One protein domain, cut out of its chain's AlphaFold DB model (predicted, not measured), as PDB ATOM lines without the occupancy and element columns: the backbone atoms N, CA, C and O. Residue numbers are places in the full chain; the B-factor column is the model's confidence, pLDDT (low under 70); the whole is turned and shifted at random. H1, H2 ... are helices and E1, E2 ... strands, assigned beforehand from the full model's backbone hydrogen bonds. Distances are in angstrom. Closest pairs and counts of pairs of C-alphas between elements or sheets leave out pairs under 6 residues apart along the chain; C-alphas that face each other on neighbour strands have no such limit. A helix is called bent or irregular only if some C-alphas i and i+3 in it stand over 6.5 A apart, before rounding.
ATOM      1  N   GLU A  10     171.841 149.789 289.047       97.81
ATOM      2  CA  GLU A  10     171.356 149.469 290.395       97.81
ATOM      3  C   GLU A  10     171.511 150.684 291.312       97.81
ATOM      4  O   GLU A  10     170.526 151.168 291.870       97.81
ATOM      5  N   LEU A  11     172.716 151.255 291.372       97.12
ATOM      6  CA  LEU A  11     172.987 152.473 292.130       97.12
ATOM      7  C   LEU A  11     172.174 153.657 291.600       97.12
ATOM      8  O   LEU A  11     171.698 154.491 292.370       97.12
ATOM      9  N   LEU A  12     171.989 153.743 290.283       95.69
ATOM     10  CA  LEU A  12     171.176 154.792 289.685       95.69
ATOM     11  C   LEU A  12     169.710 154.714 290.146       95.69
ATOM     12  O   LEU A  12     169.107 155.758 290.401       95.69
ATOM     13  N   GLN A  13     169.152 153.509 290.292       96.25
ATOM     14  CA  GLN A  13     167.801 153.317 290.822       96.25
ATOM     15  C   GLN A  13     167.715 153.661 292.316       96.25
ATOM     16  O   GLN A  13     166.749 154.295 292.738       96.25
ATOM     17  N   GLU A  14     168.725 153.307 293.116       96.81
ATOM     18  CA  GLU A  14     168.771 153.695 294.535       96.81
ATOM     19  C   GLU A  14     168.791 155.221 294.713       96.81
ATOM     20  O   GLU A  14     168.128 155.762 295.602       96.81
ATOM     21  N   LEU A  15     169.520 155.929 293.843       96.12
ATOM     22  CA  LEU A  15     169.533 157.391 293.820       96.12
ATOM     23  C   LEU A  15     168.168 157.967 293.414       96.12
ATOM     24  O   LEU A  15     167.723 158.930 294.036       96.12
ATOM     25  N   ASP A  16     167.490 157.378 292.421       95.56
ATOM     26  CA  ASP A  16     166.139 157.805 292.023       95.56
ATOM     27  C   ASP A  16     165.165 157.699 293.211       95.56
ATOM     28  O   ASP A  16     164.421 158.642 293.499       95.56
ATOM     29  N   ASP A  17     165.198 156.571 293.927       95.44
ATOM     30  CA  ASP A  17     164.325 156.308 295.074       95.44
ATOM     31  C   ASP A  17     164.602 157.278 296.231       95.44
ATOM     32  O   ASP A  17     163.669 157.764 296.877       95.44
ATOM     33  N   PHE A  18     165.875 157.602 296.479       95.06
ATOM     34  CA  PHE A  18     166.274 158.574 297.493       95.06
ATOM     35  C   PHE A  18     165.795 159.994 297.148       95.06
ATOM     36  O   PHE A  18     165.149 160.653 297.969       95.06
ATOM     37  N   GLU A  19     166.062 160.464 295.930       94.69
ATOM     38  CA  GLU A  19     165.813 161.851 295.511       94.69
ATOM     39  C   GLU A  19     164.318 162.170 295.342       94.69
ATOM     40  O   GLU A  19     163.869 163.277 295.672       94.69
ATOM     41  N   VAL A  20     163.506 161.186 294.930       91.38
ATOM     42  CA  VAL A  20     162.041 161.328 294.845       91.38
ATOM     43  C   VAL A  20     161.435 161.723 296.191       91.38
ATOM     44  O   VAL A  20     160.522 162.550 296.231       91.38
ATOM     45  N   THR A  21     161.966 161.215 297.310       91.88
ATOM     46  CA  THR A  21     161.465 161.584 298.651       91.88
ATOM     47  C   THR A  21     161.673 163.063 298.987       91.88
ATOM     48  O   THR A  21     160.971 163.607 299.842       91.88
ATOM     49  N   SER A  22     162.594 163.728 298.286       91.94
ATOM     50  CA  SER A  22     162.923 165.144 298.452       91.94
ATOM     51  C   SER A  22     162.283 166.046 297.386       91.94
ATOM     52  O   SER A  22     162.536 167.253 297.386       91.94
ATOM     53  N   ASN A  23     161.416 165.507 296.518       93.81
ATOM     54  CA  ASN A  23     160.825 166.190 295.356       93.81
ATOM     55  C   ASN A  23     161.879 166.699 294.358       93.81
ATOM     56  O   ASN A  23     161.795 167.824 293.859       93.81
ATOM     57  N   TYR A  24     162.899 165.882 294.097       94.12
ATOM     58  CA  TYR A  24     163.855 166.105 293.019       94.12
ATOM     59  C   TYR A  24     163.586 165.123 291.880       94.12
ATOM     60  O   TYR A  24     163.201 163.976 292.100       94.12
ATOM     61  N   LEU A  25     163.768 165.586 290.646       92.94
ATOM     62  CA  LEU A  25     163.484 164.821 289.438       92.94
ATOM     63  C   LEU A  25     164.741 164.670 288.594       92.94
ATOM     64  O   LEU A  25     165.452 165.646 288.342       92.94
ATOM     65  N   ARG A  26     164.966 163.458 288.086       95.44
ATOM     66  CA  ARG A  26     166.076 163.183 287.179       95.44
ATOM     67  C   ARG A  26     165.864 163.848 285.816       95.44
ATOM     68  O   ARG A  26     164.809 163.718 285.190       95.44
ATOM     69  N   ARG A  27     166.894 164.534 285.321       94.62
ATOM     70  CA  ARG A  27     166.921 165.249 284.037       94.62
ATOM     71  C   ARG A  27     168.195 164.939 283.265       94.62
ATOM     72  O   ARG A  27     169.266 164.811 283.853       94.62
ATOM     73  N   GLN A  28     168.068 164.838 281.942       95.88
ATOM     74  CA  GLN A  28     169.225 164.747 281.055       95.88
ATOM     75  C   GLN A  28     169.873 166.112 280.895       95.88
ATOM     76  O   GLN A  28     169.179 167.105 280.673       95.88
ATOM     77  N   VAL A  29     171.199 166.139 280.943       95.06
ATOM     78  CA  VAL A  29     171.993 167.347 280.711       95.06
ATOM     79  C   VAL A  29     173.173 167.045 279.796       95.06
ATOM     80  O   VAL A  29     173.692 165.928 279.774       95.06
ATOM     81  N   GLU A  30     173.616 168.057 279.051       96.25
ATOM     82  CA  GLU A  30     174.901 168.011 278.353       96.25
ATOM     83  C   GLU A  30     176.022 168.354 279.342       96.25
ATOM     84  O   GLU A  30     176.017 169.407 279.982       96.25
ATOM     85  N   ILE A  31     176.998 167.462 279.449       94.81
ATOM     86  CA  ILE A  31     178.184 167.590 280.286       94.81
ATOM     87  C   ILE A  31     179.372 167.863 279.371       94.81
ATOM     88  O   ILE A  31     179.616 167.119 278.423       94.81
ATOM     89  N   SER A  32     180.132 168.913 279.676       94.38
ATOM     90  CA  SER A  32     181.404 169.205 279.007       94.38
ATOM     91  C   SER A  32     182.577 168.746 279.879       94.38
ATOM     92  O   SER A  32     182.740 169.237 280.996       94.38
ATOM     93  N   LEU A  33     183.394 167.822 279.369       89.75
ATOM     94  CA  LEU A  33     184.615 167.307 280.000       89.75
ATOM     95  C   LEU A  33     185.820 167.679 279.124       89.75
ATOM     96  O   LEU A  33     186.171 166.965 278.185       89.75
ATOM     97  N   GLY A  34     186.428 168.836 279.393       89.31
ATOM     98  CA  GLY A  34     187.439 169.406 278.496       89.31
ATOM     99  C   GLY A  34     186.843 169.680 277.112       89.31
ATOM    100  O   GLY A  34     185.849 170.397 277.003       89.31
ATOM    101  N   ASP A  35     187.419 169.073 276.074       93.88
ATOM    102  CA  ASP A  35     186.935 169.190 274.689       93.88
ATOM    103  C   ASP A  35     185.812 168.193 274.343       93.88
ATOM    104  O   ASP A  35     185.271 168.215 273.235       93.88
ATOM    105  N   GLN A  36     185.457 167.297 275.268       93.69
ATOM    106  CA  GLN A  36     184.426 166.284 275.059       93.69
ATOM    107  C   GLN A  36     183.070 166.745 275.585       93.69
ATOM    108  O   GLN A  36     182.975 167.440 276.596       93.69
ATOM    109  N   ARG A  37     182.006 166.301 274.912       94.69
ATOM    110  CA  ARG A  37     180.624 166.481 275.357       94.69
ATOM    111  C   ARG A  37     179.936 165.137 275.453       94.69
ATOM    112  O   ARG A  37     180.071 164.315 274.549       94.69
ATOM    113  N   GLN A  38     179.212 164.929 276.540       94.94
ATOM    114  CA  GLN A  38     178.472 163.700 276.805       94.94
ATOM    115  C   GLN A  38     177.110 164.040 277.402       94.94
ATOM    116  O   GLN A  38     176.942 165.096 278.006       94.94
ATOM    117  N   ILE A  39     176.136 163.151 277.232       95.69
ATOM    118  CA  ILE A  39     174.858 163.264 277.934       95.69
ATOM    119  C   ILE A  39     174.978 162.511 279.251       95.69
ATOM    120  O   ILE A  39     175.409 161.361 279.268       95.69
ATOM    121  N   GLY A  40     174.585 163.163 280.336       94.56
ATOM    122  CA  GLY A  40     174.473 162.546 281.650       94.56
ATOM    123  C   GLY A  40     173.176 162.941 282.334       94.56
ATOM    124  O   GLY A  40     172.268 163.502 281.714       94.56
ATOM    125  N   TRP A  41     173.105 162.646 283.625       95.81
ATOM    126  CA  TRP A  41     171.914 162.851 284.437       95.81
ATOM    127  C   TRP A  41     172.213 163.772 285.615       95.81
ATOM    128  O   TRP A  41     173.296 163.728 286.191       95.81
ATOM    129  N   THR A  42     171.239 164.603 285.975       95.44
ATOM    130  CA  THR A  42     171.240 165.404 287.207       95.44
ATOM    131  C   THR A  42     169.874 165.319 287.867       95.44
ATOM    132  O   THR A  42     168.892 164.985 287.205       95.44
ATOM    133  N   TYR A  43     169.811 165.643 289.152       95.12
ATOM    134  CA  TYR A  43     168.557 165.808 289.872       95.12
ATOM    135  C   TYR A  43     168.270 167.295 290.051       95.12
ATOM    136  O   TYR A  43     169.104 168.047 290.559       95.12
ATOM    137  N   GLU A  44     167.090 167.727 289.619       92.19
ATOM    138  CA  GLU A  44     166.646 169.114 289.732       92.19
ATOM    139  C   GLU A  44     165.437 169.212 290.665       92.19
ATOM    140  O   GLU A  44     164.573 168.332 290.627       92.19
ATOM    141  N   PRO A  45     165.324 170.286 291.469       92.06
ATOM    142  CA  PRO A  45     164.166 170.477 292.329       92.06
ATOM    143  C   PRO A  45     162.906 170.634 291.479       92.06
ATOM    144  O   PRO A  45     162.861 171.465 290.558       92.06
ATOM    145  N   ASP A  46     161.873 169.871 291.823       91.25
ATOM    146  CA  ASP A  46     160.578 169.956 291.167       91.25
ATOM    147  C   ASP A  46     159.989 171.370 291.363       91.25
ATOM    148  O   ASP A  46     159.786 171.810 292.505       91.25
ATOM    149  N   PRO A  47     159.742 172.128 290.276       87.69
ATOM    150  CA  PRO A  47     159.197 173.478 290.371       87.69
ATOM    151  C   PRO A  47     157.804 173.536 291.012       87.69
ATOM    152  O   PRO A  47     157.437 174.609 291.497       87.69
ATOM    153  N   GLU A  48     157.042 172.436 291.040       90.12
ATOM    154  CA  GLU A  48     155.743 172.380 291.725       90.12
ATOM    155  C   GLU A  48     155.896 172.504 293.250       90.12
ATOM    156  O   GLU A  48     155.062 173.129 293.909       90.12
ATOM    157  N   PHE A  49     156.997 171.989 293.805       88.62
ATOM    158  CA  PHE A  49     157.272 171.987 295.245       88.62
ATOM    159  C   PHE A  49     158.221 173.115 295.674       88.62
ATOM    160  O   PHE A  49     158.112 173.628 296.789       88.62
ATOM    161  N   TYR A  50     159.119 173.554 294.784       84.88
ATOM    162  CA  TYR A  50     160.136 174.570 295.072       84.88
ATOM    163  C   TYR A  50     160.058 175.752 294.097       84.88
ATOM    164  O   TYR A  50     160.856 175.900 293.165       84.88
ATOM    165  N   SER A  51     159.106 176.649 294.353       77.31
ATOM    166  CA  SER A  51     158.875 177.851 293.538       77.31
ATOM    167  C   SER A  51     159.930 178.951 293.732       77.31
ATOM    168  O   SER A  51     160.146 179.778 292.844       77.31
ATOM    169  N   LEU A  52     160.621 178.964 294.876       75.12
ATOM    170  CA  LEU A  52     161.667 179.938 295.191       75.12
ATOM    171  C   LEU A  52     163.045 179.389 294.826       75.12
ATOM    172  O   LEU A  52     163.605 178.547 295.526       75.12
ATOM    173  N   ARG A  53     163.631 179.919 293.749       72.12
ATOM    174  CA  ARG A  53     164.998 179.593 293.329       72.12
ATOM    175  C   ARG A  53     165.938 180.733 293.703       72.12
ATOM    176  O   ARG A  53     165.863 181.821 293.137       72.12
ATOM    177  N   THR A  54     166.846 180.486 294.646       82.56
ATOM    178  CA  THR A  54     167.995 181.379 294.852       82.56
ATOM    179  C   THR A  54     169.080 180.981 293.867       82.56
ATOM    180  O   THR A  54     169.694 179.927 294.008       82.56
ATOM    181  N   LEU A  55     169.313 181.818 292.859       86.62
ATOM    182  CA  LEU A  55     170.372 181.567 291.890       86.62
ATOM    183  C   LEU A  55     171.745 181.821 292.521       86.62
ATOM    184  O   LEU A  55     172.053 182.939 292.944       86.62
ATOM    185  N   ILE A  56     172.597 180.799 292.515       89.62
ATOM    186  CA  ILE A  56     174.015 180.938 292.840       89.62
ATOM    187  C   ILE A  56     174.718 181.521 291.616       89.62
ATOM    188  O   ILE A  56     174.920 180.829 290.622       89.62
ATOM    189  N   LYS A  57     175.078 182.808 291.674       90.12
ATOM    190  CA  LYS A  57     175.642 183.535 290.522       90.12
ATOM    191  C   LYS A  57     176.946 182.936 289.989       90.12
ATOM    192  O   LYS A  57     177.176 183.018 288.790       90.12
ATOM    193  N   SER A  58     177.779 182.357 290.853       90.69
ATOM    194  CA  SER A  58     179.023 181.692 290.444       90.69
ATOM    195  C   SER A  58     178.782 180.349 289.745       90.69
ATOM    196  O   SER A  58     179.657 179.855 289.043       90.69
ATOM    197  N   GLY A  59     177.609 179.735 289.943       90.56
ATOM    198  CA  GLY A  59     177.359 178.353 289.538       90.56
ATOM    199  C   GLY A  59     178.256 177.330 290.252       90.56
ATOM    200  O   GLY A  59     178.426 176.223 289.738       90.56
ATOM    201  N   ASP A  60     178.854 177.703 291.387       91.56
ATOM    202  CA  ASP A  60     179.707 176.855 292.224       91.56
ATOM    203  C   ASP A  60     179.129 176.802 293.645       91.56
ATOM    204  O   ASP A  60     179.065 177.808 294.363       91.56
ATOM    205  N   TRP A  61     178.687 175.605 294.036       90.75
ATOM    206  CA  TRP A  61     178.123 175.357 295.358       90.75
ATOM    207  C   TRP A  61     179.144 175.560 296.482       90.75
ATOM    208  O   TRP A  61     178.797 176.134 297.512       90.75
ATOM    209  N   LEU A  62     180.399 175.141 296.296       91.19
ATOM    210  CA  LEU A  62     181.449 175.263 297.310       91.19
ATOM    211  C   LEU A  62     181.822 176.726 297.546       91.19
ATOM    212  O   LEU A  62     182.041 177.131 298.689       91.19
ATOM    213  N   GLU A  63     181.879 177.535 296.486       91.38
ATOM    214  CA  GLU A  63     182.084 178.981 296.618       91.38
ATOM    215  C   GLU A  63     180.924 179.629 297.382       91.38
ATOM    216  O   GLU A  63     181.140 180.368 298.345       91.38
ATOM    217  N   TYR A  64     179.686 179.313 296.999       90.00
ATOM    218  CA  TYR A  64     178.500 179.848 297.660       90.00
ATOM    219  C   TYR A  64     178.405 179.432 299.130       90.00
ATOM    220  O   TYR A  64     178.124 180.278 299.982       90.00
ATOM    221  N   ALA A  65     178.679 178.165 299.449       89.62
ATOM    222  CA  ALA A  65     178.611 177.635 300.807       89.62
ATOM    223  C   ALA A  65     179.532 178.405 301.766       89.62
ATOM    224  O   ALA A  65     179.110 178.758 302.868       89.62
ATOM    225  N   LYS A  66     180.734 178.793 301.311       90.88
ATOM    226  CA  LYS A  66     181.667 179.631 302.089       90.88
ATOM    227  C   LYS A  66     181.074 180.985 302.487       90.88
ATOM    228  O   LYS A  66     181.441 181.516 303.526       90.88
ATOM    229  N   THR A  67     180.145 181.541 301.705       87.19
ATOM    230  CA  THR A  67     179.469 182.813 302.044       87.19
ATOM    231  C   THR A  67     178.407 182.664 303.137       87.19
ATOM    232  O   THR A  67     177.963 183.662 303.706       87.19
ATOM    233  N   LYS A  68     177.970 181.431 303.418       83.31
ATOM    234  CA  LYS A  68     176.958 181.110 304.434       83.31
ATOM    235  C   LYS A  68     177.568 180.644 305.749       83.31
ATOM    236  O   LYS A  68     176.916 180.755 306.782       83.31
ATOM    237  N   THR A  69     178.806 180.164 305.726       71.88
ATOM    238  CA  THR A  69     179.556 179.815 306.932       71.88
ATOM    239  C   THR A  69     180.132 181.087 307.563       71.88
ATOM    240  O   THR A  69     181.213 181.542 307.198       71.88
TER     241      THR A  69
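This is residues 10 to 69 of the 71 residues of the protein "D615" of uncultured bacterium (UniProt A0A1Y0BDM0). A long, bent hairpin of two strands, E1 and E2, has helix H1 near its open end, and a long link leads off to helix H2, away from the hairpin. The 60 printed residues hold H1, E1, E2 and H2 in this order, of mixed class, with an antiparallel sheet E1 - E2. The whole is loose, with a radius of gyration of the C-alphas of 14.2 A and spans of 36 by 36 by 20 A.

Find C-alpha 10 at (171.356, 149.469, 290.395); from there H1 runs to residue 20. E1, residues 24 to 33, is 24.5 A long and bends at residue 28; E2, residues 36 to 45, is 26.9 A long and bends at residue 39. H2, residues 61 to 68, ends at (176.958, 181.110, 304.434).

Look between E1 and E2, a hairpin, for N 27 and O 42, 2.8 A apart, within hydrogen-bond range. The closest C-alphas of H1 and E1 are those of Glu 19 and Leu 25, 7.2 A apart. H2 is apart from H1 and E1. Every O i to N i+4 pair is within hydrogen-bond range in H1, and 2 of 4 in H2.

The C-alphas farthest apart, of Glu 10 and Thr 67, are 36.2 A apart. The printed part has no cut, the link from E2 to H2 is long, and no printed residue is under pLDDT 70.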